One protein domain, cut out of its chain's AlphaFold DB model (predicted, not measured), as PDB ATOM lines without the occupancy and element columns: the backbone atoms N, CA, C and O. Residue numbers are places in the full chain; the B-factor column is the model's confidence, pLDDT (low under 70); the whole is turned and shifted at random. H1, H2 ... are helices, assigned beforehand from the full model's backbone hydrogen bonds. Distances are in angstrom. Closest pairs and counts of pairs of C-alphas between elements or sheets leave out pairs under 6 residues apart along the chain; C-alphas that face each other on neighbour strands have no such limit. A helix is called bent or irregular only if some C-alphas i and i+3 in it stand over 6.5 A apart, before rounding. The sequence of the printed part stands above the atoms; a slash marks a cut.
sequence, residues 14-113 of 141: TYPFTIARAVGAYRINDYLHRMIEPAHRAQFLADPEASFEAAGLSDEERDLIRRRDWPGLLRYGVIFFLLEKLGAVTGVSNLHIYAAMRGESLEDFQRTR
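What this domain is: This is residues 14 to 113 of the 141 residues of the protein "Protocatechuate 4,5-dioxygenase" of Burkholderia sp. TJI49 (UniProt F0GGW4). Short helices follow one another along a winding path: H2, H3, H4, H5 and H6 lead round until H7 comes back to cross H2, and H8 packs on H6 with H9 beyond it. H1 sits off to one side, near H2 and touching no helix. The printed part has 100 residues with nine named helices, H1 to H9 in order, and no named strand: all helix. It is compact, with a radius of gyration of the C-alphas of 13.7 A and spans of 41 by 32 by 22 A.

Where its parts are: H1, residues 19 to 24, begins at C-alpha 19 at (175.752, 219.664, 237.217). H2, residues 26 to 36, measures 16.5 A from first to last C-alpha; it is neither bent nor irregular, but only just: C-alphas 33 and 36 are 6.5 A apart. H3 is residues 38 to 46, H4 48 to 54, H5 59 to 66 and H6 70 to 76. H7, residues 80 to 89, measures 14.4 A, and H8, residues 94 to 102, 12.6 A. H9, residues 106 to 111, ends at C-alpha 111 at (182.724, 227.148, 202.783).

How they stand to each other: H1 and H2 meet only through their link. H2 touches H7 at a steep tilt of 44 degrees, closest C-alphas Leu 32 and Leu 82, 5.7 A. H3 touches H4, closest C-alphas Phe 44 and Ser 51, 5.5 A. H4 and H5, a helical hairpin, only just touch, with 3 pairs of C-alphas within 8 A, the closest Phe 52 and Arg 62, 6.6 A. H8, the hub, touches H6, closest C-alphas Pro 71 and Met 101, 5.0 A. H9 touches H8 about perpendicular, 88 degrees, closest C-alphas Ala 99 and Leu 106, 5.3 A. Every O i to N i+4 pair is within hydrogen-bond range except in H2, 5 of 7, and H7, 5 of 6.

The domain as a whole: The C-alphas farthest apart, Ala 54 and Arg 111, are 41.5 A apart. The printed part has no cut, the eight links between helices are tight, and no printed residue is under 70 in pLDDT.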
ATOM      1  N   THR A  14     182.912 228.052 224.454       97.38
ATOM      2  CA  THR A  14     182.695 226.725 225.034       97.38
ATOM      3  C   THR A  14     181.931 226.846 226.341       97.38
ATOM      4  O   THR A  14     182.289 227.634 227.212       97.38
ATOM      5  N   TYR A  15     180.882 226.039 226.500       96.75
ATOM      6  CA  TYR A  15     180.022 226.094 227.677       96.75
ATOM      7  C   TYR A  15     179.857 224.698 228.294       96.75
ATOM      8  O   TYR A  15     178.942 223.964 227.905       96.75
ATOM      9  N   PRO A  16     180.723 224.299 229.246       96.69
ATOM     10  CA  PRO A  16     180.654 222.979 229.863       96.69
ATOM     11  C   PRO A  16     179.287 222.709 230.501       96.69
ATOM     12  O   PRO A  16     178.765 223.522 231.268       96.69
ATOM     13  N   PHE A  17     178.700 221.551 230.203       97.62
ATOM     14  CA  PHE A  17     177.423 221.124 230.777       97.62
ATOM     15  C   PHE A  17     177.642 220.490 232.160       97.62
ATOM     16  O   PHE A  17     177.569 219.278 232.340       97.62
ATOM     17  N   THR A  18     178.002 221.327 233.136       96.50
ATOM     18  CA  THR A  18     178.216 220.921 234.533       96.50
ATOM     19  C   THR A  18     176.894 220.602 235.234       96.50
ATOM     20  O   THR A  18     175.828 221.002 234.772       96.50
ATOM     21  N   ILE A  19     176.950 219.950 236.404       96.75
ATOM     22  CA  ILE A  19     175.752 219.664 237.217       96.75
ATOM     23  C   ILE A  19     174.976 220.947 237.543       96.75
ATOM     24  O   ILE A  19     173.761 220.975 237.383       96.75
ATOM     25  N   ALA A  20     175.661 222.022 237.950       96.00
ATOM     26  CA  ALA A  20     175.008 223.295 238.267       96.00
ATOM     27  C   ALA A  20     174.207 223.838 237.072       96.00
ATOM     28  O   ALA A  20     173.078 224.300 237.228       96.00
ATOM     29  N   ARG A  21     174.768 223.716 235.867       97.19
ATOM     30  CA  ARG A  21     174.118 224.135 234.626       97.19
ATOM     31  C   ARG A  21     172.955 223.225 234.239       97.19
ATOM     32  O   ARG A  21     171.896 223.719 233.874       97.19
ATOM     33  N   ALA A  22     173.145 221.914 234.364       97.81
ATOM     34  CA  ALA A  22     172.114 220.919 234.098       97.81
ATOM     35  C   ALA A  22     170.896 221.104 235.013       97.81
ATOM     36  O   ALA A  22     169.769 221.047 234.538       97.81
ATOM     37  N   VAL A  23     171.120 221.378 236.303       98.25
ATOM     38  CA  VAL A  23     170.052 221.668 237.270       98.25
ATOM     39  C   VAL A  23     169.367 222.996 236.945       98.25
ATOM     40  O   VAL A  23     168.142 223.042 236.887       98.25
ATOM     41  N   GLY A  24     170.136 224.058 236.680       98.06
ATOM     42  CA  GLY A  24     169.587 225.385 236.376       98.06
ATOM     43  C   GLY A  24     168.704 225.417 235.126       98.06
ATOM     44  O   GLY A  24     167.707 226.127 235.103       98.06
ATOM     45  N   ALA A  25     169.030 224.602 234.120       98.44
ATOM     46  CA  ALA A  25     168.282 224.505 232.869       98.44
ATOM     47  C   ALA A  25     167.457 223.208 232.753       98.44
ATOM     48  O   ALA A  25     167.076 222.824 231.644       98.44
ATOM     49  N   TYR A  26     167.199 222.491 233.853       98.69
ATOM     50  CA  TYR A  26     166.590 221.156 233.797       98.69
ATOM     51  C   TYR A  26     165.242 221.158 233.067       98.69
ATOM     52  O   TYR A  26     165.024 220.329 232.191       98.69
ATOM     53  N   ARG A  27     164.379 222.134 233.364       98.75
ATOM     54  CA  ARG A  27     163.023 222.237 232.808       98.75
ATOM     55  C   ARG A  27     163.005 222.317 231.278       98.75
ATOM     56  O   ARG A  27     162.332 221.518 230.631       98.75
ATOM     57  N   ILE A  28     163.774 223.231 230.688       98.81
ATOM     58  CA  ILE A  28     163.871 223.346 229.226       98.81
ATOM     59  C   ILE A  28     164.556 222.127 228.588       98.81
ATOM     60  O   ILE A  28     164.168 221.704 227.499       98.81
ATOM     61  N   ASN A  29     165.551 221.530 229.256       98.81
ATOM     62  CA  ASN A  29     166.188 220.312 228.757       98.81
ATOM     63  C   ASN A  29     165.205 219.125 228.776       98.81
ATOM     64  O   ASN A  29     165.146 218.375 227.808       98.81
ATOM     65  N   ASP A  30     164.394 218.965 229.821       98.75
ATOM     66  CA  ASP A  30     163.355 217.932 229.864       98.75
ATOM     67  C   ASP A  30     162.324 218.139 228.745       98.75
ATOM     68  O   ASP A  30     162.088 217.233 227.946       98.75
ATOM     69  N   TYR A  31     161.818 219.366 228.587       98.81
ATOM     70  CA  TYR A  31     160.892 219.719 227.509       98.81
ATOM     71  C   TYR A  31     161.433 219.335 226.122       98.81
ATOM     72  O   TYR A  31     160.782 218.620 225.364       98.81
ATOM     73  N   LEU A  32     162.664 219.739 225.797       98.69
ATOM     74  CA  LEU A  32     163.272 219.420 224.502       98.69
ATOM     75  C   LEU A  32     163.659 217.939 224.368       98.69
ATOM     76  O   LEU A  32     163.709 217.413 223.255       98.69
ATOM     77  N   HIS A  33     163.920 217.236 225.471       98.62
ATOM     78  CA  HIS A  33     164.138 215.791 225.459       98.62
ATOM     79  C   HIS A  33     162.878 215.036 225.024       98.62
ATOM     80  O   HIS A  33     162.975 214.120 224.203       98.62
ATOM     81  N   ARG A  34     161.694 215.475 225.469       98.12
ATOM     82  CA  ARG A  34     160.400 214.872 225.106       98.12
ATOM     83  C   ARG A  34     160.045 214.989 223.625       98.12
ATOM     84  O   ARG A  34     159.129 214.316 223.169       98.12
ATOM     85  N   MET A  35     160.833 215.704 222.819       97.12
ATOM     86  CA  MET A  35     160.753 215.662 221.351       97.12
ATOM     87  C   MET A  35     160.942 214.254 220.763       97.12
ATOM     88  O   MET A  35     160.614 214.030 219.600       97.12
ATOM     89  N   ILE A  36     161.425 213.274 221.531       95.19
ATOM     90  CA  ILE A  36     161.417 211.857 221.123       95.19
ATOM     91  C   ILE A  36     160.002 211.250 221.077       95.19
ATOM     92  O   ILE A  36     159.760 210.312 220.315       95.19
ATOM     93  N   GLU A  37     159.043 211.813 221.809       96.44
ATOM     94  CA  GLU A  37     157.660 211.342 221.893       96.44
ATOM     95  C   GLU A  37     156.820 211.910 220.727       96.44
ATOM     96  O   GLU A  37     156.728 213.130 220.573       96.44
ATOM     97  N   PRO A  38     156.157 211.072 219.902       95.75
ATOM     98  CA  PRO A  38     155.341 211.554 218.782       95.75
ATOM     99  C   PRO A  38     154.227 212.527 219.182       95.75
ATOM    100  O   PRO A  38     154.028 213.530 218.502       95.75
ATOM    101  N   ALA A  39     153.533 212.257 220.292       96.69
ATOM    102  CA  ALA A  39     152.449 213.107 220.781       96.69
ATOM    103  C   ALA A  39     152.954 214.493 221.210       96.69
ATOM    104  O   ALA A  39     152.339 215.500 220.870       96.69
ATOM    105  N   HIS A  40     154.107 214.548 221.882       97.75
ATOM    106  CA  HIS A  40     154.726 215.806 222.289       97.75
ATOM    107  C   HIS A  40     155.124 216.654 221.075       97.75
ATOM    108  O   HIS A  40     154.797 217.837 221.017       97.75
ATOM    109  N   ARG A  41     155.752 216.040 220.059       96.44
ATOM    110  CA  ARG A  41     156.064 216.732 218.797       96.44
ATOM    111  C   ARG A  41     154.815 217.267 218.111       96.44
ATOM    112  O   ARG A  41     154.820 218.402 217.656       96.44
ATOM    113  N   ALA A  42     153.763 216.453 218.021       96.56
ATOM    114  CA  ALA A  42     152.515 216.851 217.383       96.56
ATOM    115  C   ALA A  42     151.873 218.047 218.102       96.56
ATOM    116  O   ALA A  42     151.446 218.988 217.442       96.56
ATOM    117  N   GLN A  43     151.872 218.044 219.439       97.50
ATOM    118  CA  GLN A  43     151.371 219.161 220.235       97.50
ATOM    119  C   GLN A  43     152.211 220.425 220.025       97.50
ATOM    120  O   GLN A  43     151.650 221.471 219.726       97.50
ATOM    121  N   PHE A  44     153.542 220.319 220.109       98.12
ATOM    122  CA  PHE A  44     154.444 221.446 219.868       98.12
ATOM    123  C   PHE A  44     154.280 222.043 218.466       98.12
ATOM    124  O   PHE A  44     154.312 223.256 218.311       98.12
ATOM    125  N   LEU A  45     154.111 221.210 217.436       96.69
ATOM    126  CA  LEU A  45     153.936 221.680 216.061       96.69
ATOM    127  C   LEU A  45     152.559 222.311 215.819       96.69
ATOM    128  O   LEU A  45     152.454 223.213 214.992       96.69
ATOM    129  N   ALA A  46     151.517 221.840 216.510       98.06
ATOM    130  CA  ALA A  46     150.158 222.354 216.367       98.06
ATOM    131  C   ALA A  46     149.930 223.653 217.157       98.06
ATOM    132  O   ALA A  46     149.337 224.588 216.627       98.06
ATOM    133  N   ASP A  47     150.398 223.706 218.406       98.19
ATOM    134  CA  ASP A  47     150.259 224.857 219.301       98.19
ATOM    135  C   ASP A  47     151.449 224.927 220.284       98.19
ATOM    136  O   ASP A  47     151.389 224.373 221.392       98.19
ATOM    137  N   PRO A  48     152.550 225.597 219.886       97.25
ATOM    138  CA  PRO A  48     153.731 225.738 220.729       97.25
ATOM    139  C   PRO A  48     153.449 226.430 222.068       97.25
ATOM    140  O   PRO A  48     154.041 226.067 223.077       97.25
ATOM    141  N   GLU A  49     152.562 227.428 222.106       98.12
ATOM    142  CA  GLU A  49     152.322 228.200 223.332       98.12
ATOM    143  C   GLU A  49     151.567 227.362 224.363       98.12
ATOM    144  O   GLU A  49     151.952 227.334 225.535       98.12
ATOM    145  N   ALA A  50     150.560 226.597 223.930       98.12
ATOM    146  CA  ALA A  50     149.886 225.646 224.806       98.12
ATOM    147  C   ALA A  50     150.835 224.539 225.294       98.12
ATOM    148  O   ALA A  50     150.742 224.120 226.450       98.12
ATOM    149  N   SER A  51     151.765 224.061 224.454       98.31
ATOM    150  CA  SER A  51     152.752 223.062 224.884       98.31
ATOM    151  C   SER A  51     153.778 223.630 225.866       98.31
ATOM    152  O   SER A  51     154.172 222.927 226.797       98.31
ATOM    153  N   PHE A  52     154.187 224.891 225.707       98.62
ATOM    154  CA  PHE A  52     155.063 225.577 226.658       98.62
ATOM    155  C   PHE A  52     154.396 225.789 228.015       98.62
ATOM    156  O   PHE A  52     155.019 225.539 229.049       98.62
ATOM    157  N   GLU A  53     153.137 226.228 228.006       98.19
ATOM    158  CA  GLU A  53     152.345 226.439 229.216       98.19
ATOM    159  C   GLU A  53     152.153 225.125 229.975       98.19
ATOM    160  O   GLU A  53     152.452 225.048 231.164       98.19
ATOM    161  N   ALA A  54     151.767 224.055 229.274       97.50
ATOM    162  CA  ALA A  54     151.609 222.729 229.871       97.50
ATOM    163  C   ALA A  54     152.910 222.179 230.487       97.50
ATOM    164  O   ALA A  54     152.861 221.379 231.421       97.50
ATOM    165  N   ALA A  55     154.070 222.600 229.978       97.69
ATOM    166  CA  ALA A  55     155.383 222.237 230.504       97.69
ATOM    167  C   ALA A  55     155.907 223.195 231.591       97.69
ATOM    168  O   ALA A  55     156.982 222.962 232.147       97.69
ATOM    169  N   GLY A  56     155.177 224.275 231.894       98.38
ATOM    170  CA  GLY A  56     155.558 225.262 232.900       98.38
ATOM    171  C   GLY A  56     156.831 226.038 232.562       98.38
ATOM    172  O   GLY A  56     157.532 226.467 233.483       98.38
ATOM    173  N   LEU A  57     157.164 226.189 231.272       98.75
ATOM    174  CA  LEU A  57     158.353 226.933 230.842       98.75
ATOM    175  C   LEU A  57     158.268 228.399 231.281       98.75
ATOM    176  O   LEU A  57     157.184 228.986 231.258       98.75
ATOM    177  N   SER A  58     159.404 229.004 231.627       98.69
ATOM    178  CA  SER A  58     159.482 230.448 231.888       98.69
ATOM    179  C   SER A  58     159.354 231.262 230.598       98.69
ATOM    180  O   SER A  58     159.598 230.749 229.507       98.69
ATOM    181  N   ASP A  59     159.042 232.554 230.707       98.56
ATOM    182  CA  ASP A  59     158.948 233.440 229.536       98.56
ATOM    183  C   ASP A  59     160.252 233.499 228.725       98.56
ATOM    184  O   ASP A  59     160.219 233.519 227.494       98.56
ATOM    185  N   GLU A  60     161.404 233.458 229.403       98.69
ATOM    186  CA  GLU A  60     162.725 233.414 228.765       98.69
ATOM    187  C   GLU A  60     162.933 232.107 227.986       98.69
ATOM    188  O   GLU A  60     163.321 232.133 226.820       98.69
ATOM    189  N   GLU A  61     162.625 230.955 228.593       98.81
ATOM    190  CA  GLU A  61     162.728 229.650 227.927       98.81
ATOM    191  C   GLU A  61     161.809 229.576 226.700       98.81
ATOM    192  O   GLU A  61     162.217 229.090 225.642       98.81
ATOM    193  N   ARG A  62     160.585 230.105 226.824       98.75
ATOM    194  CA  ARG A  62     159.624 230.211 225.719       98.75
ATOM    195  C   ARG A  62     160.176 231.065 224.589       98.75
ATOM    196  O   ARG A  62     160.121 230.637 223.438       98.75
ATOM    197  N   ASP A  63     160.720 232.244 224.893       98.81
ATOM    198  CA  ASP A  63     161.284 233.140 223.876       98.81
ATOM    199  C   ASP A  63     162.454 232.499 223.127       98.81
ATOM    200  O   ASP A  63     162.475 232.502 221.892       98.81
ATOM    201  N   LEU A  64     163.371 231.862 223.860       98.81
ATOM    202  CA  LEU A  64     164.520 231.161 223.289       98.81
ATOM    203  C   LEU A  64     164.090 230.074 222.291       98.81
ATOM    204  O   LEU A  64     164.635 229.995 221.184       98.81
ATOM    205  N   ILE A  65     163.084 229.260 222.638       98.56
ATOM    206  CA  ILE A  65     162.556 228.218 221.740       98.56
ATOM    207  C   ILE A  65     161.789 228.844 220.569       98.56
ATOM    208  O   ILE A  65     161.998 228.453 219.420       98.56
ATOM    209  N   ARG A  66     160.922 229.829 220.831       98.12
ATOM    210  CA  ARG A  66     160.074 230.487 219.824       98.12
ATOM    211  C   ARG A  66     160.900 231.156 218.733       98.12
ATOM    212  O   ARG A  66     160.586 231.019 217.550       98.12
ATOM    213  N   ARG A  67     161.974 231.845 219.109       97.88
ATOM    214  CA  ARG A  67     162.880 232.526 218.173       97.88
ATOM    215  C   ARG A  67     163.924 231.603 217.564       97.88
ATOM    216  O   ARG A  67     164.624 232.027 216.650       97.88
ATOM    217  N   ARG A  68     164.015 230.355 218.044       97.56
ATOM    218  CA  ARG A  68     165.063 229.398 217.672       97.56
ATOM    219  C   ARG A  68     166.434 230.047 217.859       97.56
ATOM    220  O   ARG A  68     167.295 229.987 216.986       97.56
ATOM    221  N   ASP A  69     166.611 230.706 219.004       98.38
ATOM    222  CA  ASP A  69     167.867 231.355 219.366       98.38
ATOM    223  C   ASP A  69     168.885 230.279 219.760       98.38
ATOM    224  O   ASP A  69     169.116 230.006 220.933       98.38
ATOM    225  N   TRP A  70     169.450 229.591 218.769       98.38
ATOM    226  CA  TRP A  70     170.401 228.496 218.963       98.38
ATOM    227  C   TRP A  70     171.597 228.865 219.852       98.38
ATOM    228  O   TRP A  70     171.882 228.108 220.787       98.38
ATOM    229  N   PRO A  71     172.308 229.994 219.625       97.75
ATOM    230  CA  PRO A  71     173.370 230.403 220.534       97.75
ATOM    231  C   PRO A  71     172.830 230.799 221.915       97.75
ATOM    232  O   PRO A  71     173.484 230.497 222.914       97.75
ATOM    233  N   GLY A  72     171.652 231.425 222.002       98.38
ATOM    234  CA  GLY A  72     170.987 231.757 223.263       98.38
ATOM    235  C   GLY A  72     170.640 230.519 224.090       98.38
ATOM    236  O   GLY A  72     171.037 230.431 225.247       98.38
ATOM    237  N   LEU A  73     170.013 229.508 223.487       98.69
ATOM    238  CA  LEU A  73     169.694 228.216 224.105       98.69
ATOM    239  C   LEU A  73     170.959 227.514 224.611       98.69
ATOM    240  O   LEU A  73     170.996 227.023 225.745       98.69
ATOM    241  N   LEU A  74     172.025 227.513 223.800       97.81
ATOM    242  CA  LEU A  74     173.309 226.948 224.204       97.81
ATOM    243  C   LEU A  74     173.906 227.705 225.388       97.81
ATOM    244  O   LEU A  74     174.461 227.047 226.259       97.81
ATOM    245  N   ARG A  75     173.807 229.043 225.447       97.75
ATOM    246  CA  ARG A  75     174.290 229.888 226.561       97.75
ATOM    247  C   ARG A  75     173.437 229.742 227.822       97.75
ATOM    248  O   ARG A  75     174.011 229.659 228.907       97.75
ATOM    249  N   TYR A  76     172.120 229.618 227.673       98.50
ATOM    250  CA  TYR A  76     171.164 229.405 228.760       98.50
ATOM    251  C   TYR A  76     171.468 228.118 229.534       98.50
ATOM    252  O   TYR A  76     171.450 228.091 230.760       98.50
ATOM    253  N   GLY A  77     171.851 227.059 228.816       98.44
ATOM    254  CA  GLY A  77     172.192 225.770 229.419       98.44
ATOM    255  C   GLY A  77     171.492 224.585 228.782       98.44
ATOM    256  O   GLY A  77     171.469 223.516 229.378       98.44
ATOM    257  N   VAL A  78     170.928 224.728 227.583       98.75
ATOM    258  CA  VAL A  78     170.440 223.575 226.826       98.75
ATOM    259  C   VAL A  78     171.629 222.804 226.261       98.75
ATOM    260  O   VAL A  78     172.509 223.381 225.617       98.75
ATOM    261  N   ILE A  79     171.672 221.492 226.487       98.62
ATOM    262  CA  ILE A  79     172.700 220.640 225.885       98.62
ATOM    263  C   ILE A  79     172.432 220.457 224.384       98.62
ATOM    264  O   ILE A  79     171.301 220.217 223.957       98.62
ATOM    265  N   PHE A  80     173.487 220.544 223.569       98.38
ATOM    266  CA  PHE A  80     173.384 220.574 222.104       98.38
ATOM    267  C   PHE A  80     172.559 219.419 221.502       98.38
ATOM    268  O   PHE A  80     171.760 219.644 220.598       98.38
ATOM    269  N   PHE A  81     172.653 218.209 222.058       97.81
ATOM    270  CA  PHE A  81     171.912 217.032 221.576       97.81
ATOM    271  C   PHE A  81     170.382 217.169 221.632       97.81
ATOM    272  O   PHE A  81     169.659 216.355 221.047       97.81
ATOM    273  N   LEU A  82     169.863 218.142 222.383       98.38
ATOM    274  CA  LEU A  82     168.441 218.480 222.401       98.38
ATOM    275  C   LEU A  82     168.093 219.546 221.363       98.38
ATOM    276  O   LEU A  82     167.000 219.513 220.803       98.38
ATOM    277  N   LEU A  83     169.038 220.429 221.034       98.31
ATOM    278  CA  LEU A  83     168.907 221.358 219.913       98.31
ATOM    279  C   LEU A  83     168.849 220.606 218.584       98.31
ATOM    280  O   LEU A  83     168.046 220.961 217.731       98.31
ATOM    281  N   GLU A  84     169.606 219.513 218.439       96.81
ATOM    282  CA  GLU A  84     169.488 218.616 217.280       96.81
ATOM    283  C   GLU A  84     168.085 218.004 217.155       96.81
ATOM    284  O   GLU A  84     167.549 217.906 216.052       96.81
ATOM    285  N   LYS A  85     167.449 217.634 218.280       96.94
ATOM    286  CA  LYS A  85     166.069 217.120 218.275       96.94
ATOM    287  C   LYS A  85     165.090 218.204 217.861       96.94
ATOM    288  O   LYS A  85     164.270 217.960 216.984       96.94
ATOM    289  N   LEU A  86     165.194 219.394 218.453       97.44
ATOM    290  CA  LEU A  86     164.372 220.534 218.062       97.44
ATOM    291  C   LEU A  86     164.533 220.830 216.568       97.44
ATOM    292  O   LEU A  86     163.532 220.947 215.869       97.44
ATOM    293  N   GLY A  87     165.773 220.855 216.078       96.50
ATOM    294  CA  GLY A  87     166.085 221.049 214.668       96.50
ATOM    295  C   GLY A  87     165.404 220.014 213.779       96.50
ATOM    296  O   GLY A  87     164.689 220.388 212.853       96.50
ATOM    297  N   ALA A  88     165.522 218.726 214.109       95.38
ATOM    298  CA  ALA A  88     164.840 217.650 213.389       95.38
ATOM    299  C   ALA A  88     163.310 217.809 213.375       95.38
ATOM    300  O   ALA A  88     162.684 217.582 212.344       95.38
ATOM    301  N   VAL A  89     162.707 218.231 214.492       95.25
ATOM    302  CA  VAL A  89     161.258 218.479 214.593       95.25
ATOM    303  C   VAL A  89     160.825 219.674 213.747       95.25
ATOM    304  O   VAL A  89     159.745 219.645 213.164       95.25
ATOM    305  N   THR A  90     161.655 220.711 213.652       94.50
ATOM    306  CA  THR A  90     161.346 221.946 212.914       94.50
ATOM    307  C   THR A  90     161.908 221.977 211.489       94.50
ATOM    308  O   THR A  90     161.891 223.030 210.860       94.50
ATOM    309  N   GLY A  91     162.450 220.867 210.980       92.62
ATOM    310  CA  GLY A  91     163.027 220.790 209.631       92.62
ATOM    311  C   GLY A  91     164.350 221.546 209.438       92.62
ATOM    312  O   GLY A  91     164.745 221.828 208.310       92.62
ATOM    313  N   VAL A  92     165.059 221.862 210.521       94.31
ATOM    314  CA  VAL A  92     166.351 222.563 210.518       94.31
ATOM    315  C   VAL A  92     167.488 221.537 210.581       94.31
ATOM    316  O   VAL A  92     167.514 220.677 211.462       94.31
ATOM    317  N   SER A  93     168.436 221.613 209.642       94.88
ATOM    318  CA  SER A  93     169.607 220.724 209.633       94.88
ATOM    319  C   SER A  93     170.649 221.146 210.674       94.88
ATOM    320  O   SER A  93     170.722 222.314 211.061       94.88
ATOM    321  N   ASN A  94     171.525 220.225 211.079       95.88
ATOM    322  CA  ASN A  94     172.596 220.521 212.032       95.88
ATOM    323  C   ASN A  94     173.510 221.658 211.543       95.88
ATOM    324  O   ASN A  94     173.935 222.492 212.337       95.88
ATOM    325  N   LEU A  95     173.761 221.747 210.231       95.56
ATOM    326  CA  LEU A  95     174.593 222.805 209.649       95.56
ATOM    327  C   LEU A  95     173.968 224.198 209.776       95.56
ATOM    328  O   LEU A  95     174.704 225.161 209.974       95.56
ATOM    329  N   HIS A  96     172.639 224.313 209.732       95.69
ATOM    330  CA  HIS A  96     171.971 225.590 210.005       95.69
ATOM    331  C   HIS A  96     172.182 226.018 211.461       95.69
ATOM    332  O   HIS A  96     172.451 227.189 211.727       95.69
ATOM    333  N   ILE A  97     172.106 225.069 212.400       97.50
ATOM    334  CA  ILE A  97     172.349 225.334 213.823       97.50
ATOM    335  C   ILE A  97     173.807 225.772 214.033       97.50
ATOM    336  O   ILE A  97     174.056 226.763 214.718       97.50
ATOM    337  N   TYR A  98     174.773 225.095 213.403       97.25
ATOM    338  CA  TYR A  98     176.189 225.466 213.497       97.25
ATOM    339  C   TYR A  98     176.482 226.854 212.916       97.25
ATOM    340  O   TYR A  98     177.191 227.636 213.552       97.25
ATOM    341  N   ALA A  99     175.920 227.174 211.747       96.81
ATOM    342  CA  ALA A  99     176.058 228.488 211.120       96.81
ATOM    343  C   ALA A  99     175.506 229.599 212.029       96.81
ATOM    344  O   ALA A  99     176.199 230.579 212.306       96.81
ATOM    345  N   ALA A 100     174.316 229.391 212.604       97.06
ATOM    346  CA  ALA A 100     173.719 230.324 213.557       97.06
ATOM    347  C   ALA A 100     174.582 230.512 214.818       97.06
ATOM    348  O   ALA A 100     174.745 231.633 215.293       97.06
ATOM    349  N   MET A 101     175.188 229.441 215.342       96.81
ATOM    350  CA  MET A 101     176.104 229.524 216.487       96.81
ATOM    351  C   MET A 101     177.404 230.276 216.172       96.81
ATOM    352  O   MET A 101     177.994 230.864 217.078       96.81
ATOM    353  N   ARG A 102     177.839 230.282 214.906       96.69
ATOM    354  CA  ARG A 102     178.970 231.086 214.419       96.69
ATOM    355  C   ARG A 102     178.590 232.506 213.995       96.69
ATOM    356  O   ARG A 102     179.490 233.305 213.759       96.69
ATOM    357  N   GLY A 103     177.299 232.834 213.945       96.19
ATOM    358  CA  GLY A 103     176.819 234.152 213.530       96.19
ATOM    359  C   GLY A 103     177.012 234.426 212.037       96.19
ATOM    360  O   GLY A 103     177.177 235.578 211.648       96.19
ATOM    361  N   GLU A 104     177.016 233.383 211.210       96.69
ATOM    362  CA  GLU A 104     177.242 233.479 209.767       96.69
ATOM    363  C   GLU A 104     176.111 232.813 208.975       96.69
ATOM    364  O   GLU A 104     175.270 232.094 209.523       96.69
ATOM    365  N   SER A 105     176.069 233.073 207.667       95.75
ATOM    366  CA  SER A 105     175.121 232.404 206.779       95.75
ATOM    367  C   SER A 105     175.447 230.907 206.653       95.75
ATOM    368  O   SER A 105     176.589 230.484 206.847       95.75
ATOM    369  N   LEU A 106     174.460 230.082 206.281       94.25
ATOM    370  CA  LEU A 106     174.713 228.666 205.985       94.25
ATOM    371  C   LEU A 106     175.755 228.500 204.867       94.25
ATOM    372  O   LEU A 106     176.566 227.578 204.913       94.25
ATOM    373  N   GLU A 107     175.723 229.369 203.857       93.56
ATOM    374  CA  GLU A 107     176.671 229.343 202.744       93.56
ATOM    375  C   GLU A 107     178.105 229.582 203.233       93.56
ATOM    376  O   GLU A 107     178.995 228.783 202.937       93.56
ATOM    377  N   ASP A 108     178.319 230.616 204.048       96.06
ATOM    378  CA  ASP A 108     179.634 230.924 204.617       96.06
ATOM    379  C   ASP A 108     180.141 229.801 205.523       96.06
ATOM    380  O   ASP A 108     181.303 229.403 205.422       96.06
ATOM    381  N   PHE A 109     179.257 229.214 206.335       95.81
ATOM    382  CA  PHE A 109     179.605 228.056 207.158       95.81
ATOM    383  C   PHE A 109     180.014 226.851 206.308       95.81
ATOM    384  O   PHE A 109     180.990 226.161 206.611       95.81
ATOM    385  N   GLN A 110     179.291 226.580 205.218       93.88
ATOM    386  CA  GLN A 110     179.605 225.467 204.323       93.88
ATOM    387  C   GLN A 110     180.959 225.633 203.633       93.88
ATOM    388  O   GLN A 110     181.661 224.637 203.460       93.88
ATOM    389  N   ARG A 111     181.381 226.866 203.325       94.69
ATOM    390  CA  ARG A 111     182.724 227.148 202.783       94.69
ATOM    391  C   ARG A 111     183.848 226.755 203.744       94.69
ATOM    392  O   ARG A 111     184.966 226.521 203.299       94.69
ATOM    393  N   THR A 112     183.573 226.623 205.045       94.75
ATOM    394  CA  THR A 112     184.560 226.130 206.019       94.75
ATOM    395  C   THR A 112     184.566 224.604 206.158       94.75
ATOM    396  O   THR A 112     185.203 224.077 207.072       94.75
ATOM    397  N   ARG A 113     183.809 223.865 205.335       94.31
ATOM    398  CA  ARG A 113     183.732 222.397 205.358       94.31
ATOM    399  C   ARG A 113     184.496 221.809 204.174       94.31
ATOM    400  O   ARG A 113     184.428 222.323 203.070       94.31
TER     401      ARG A 113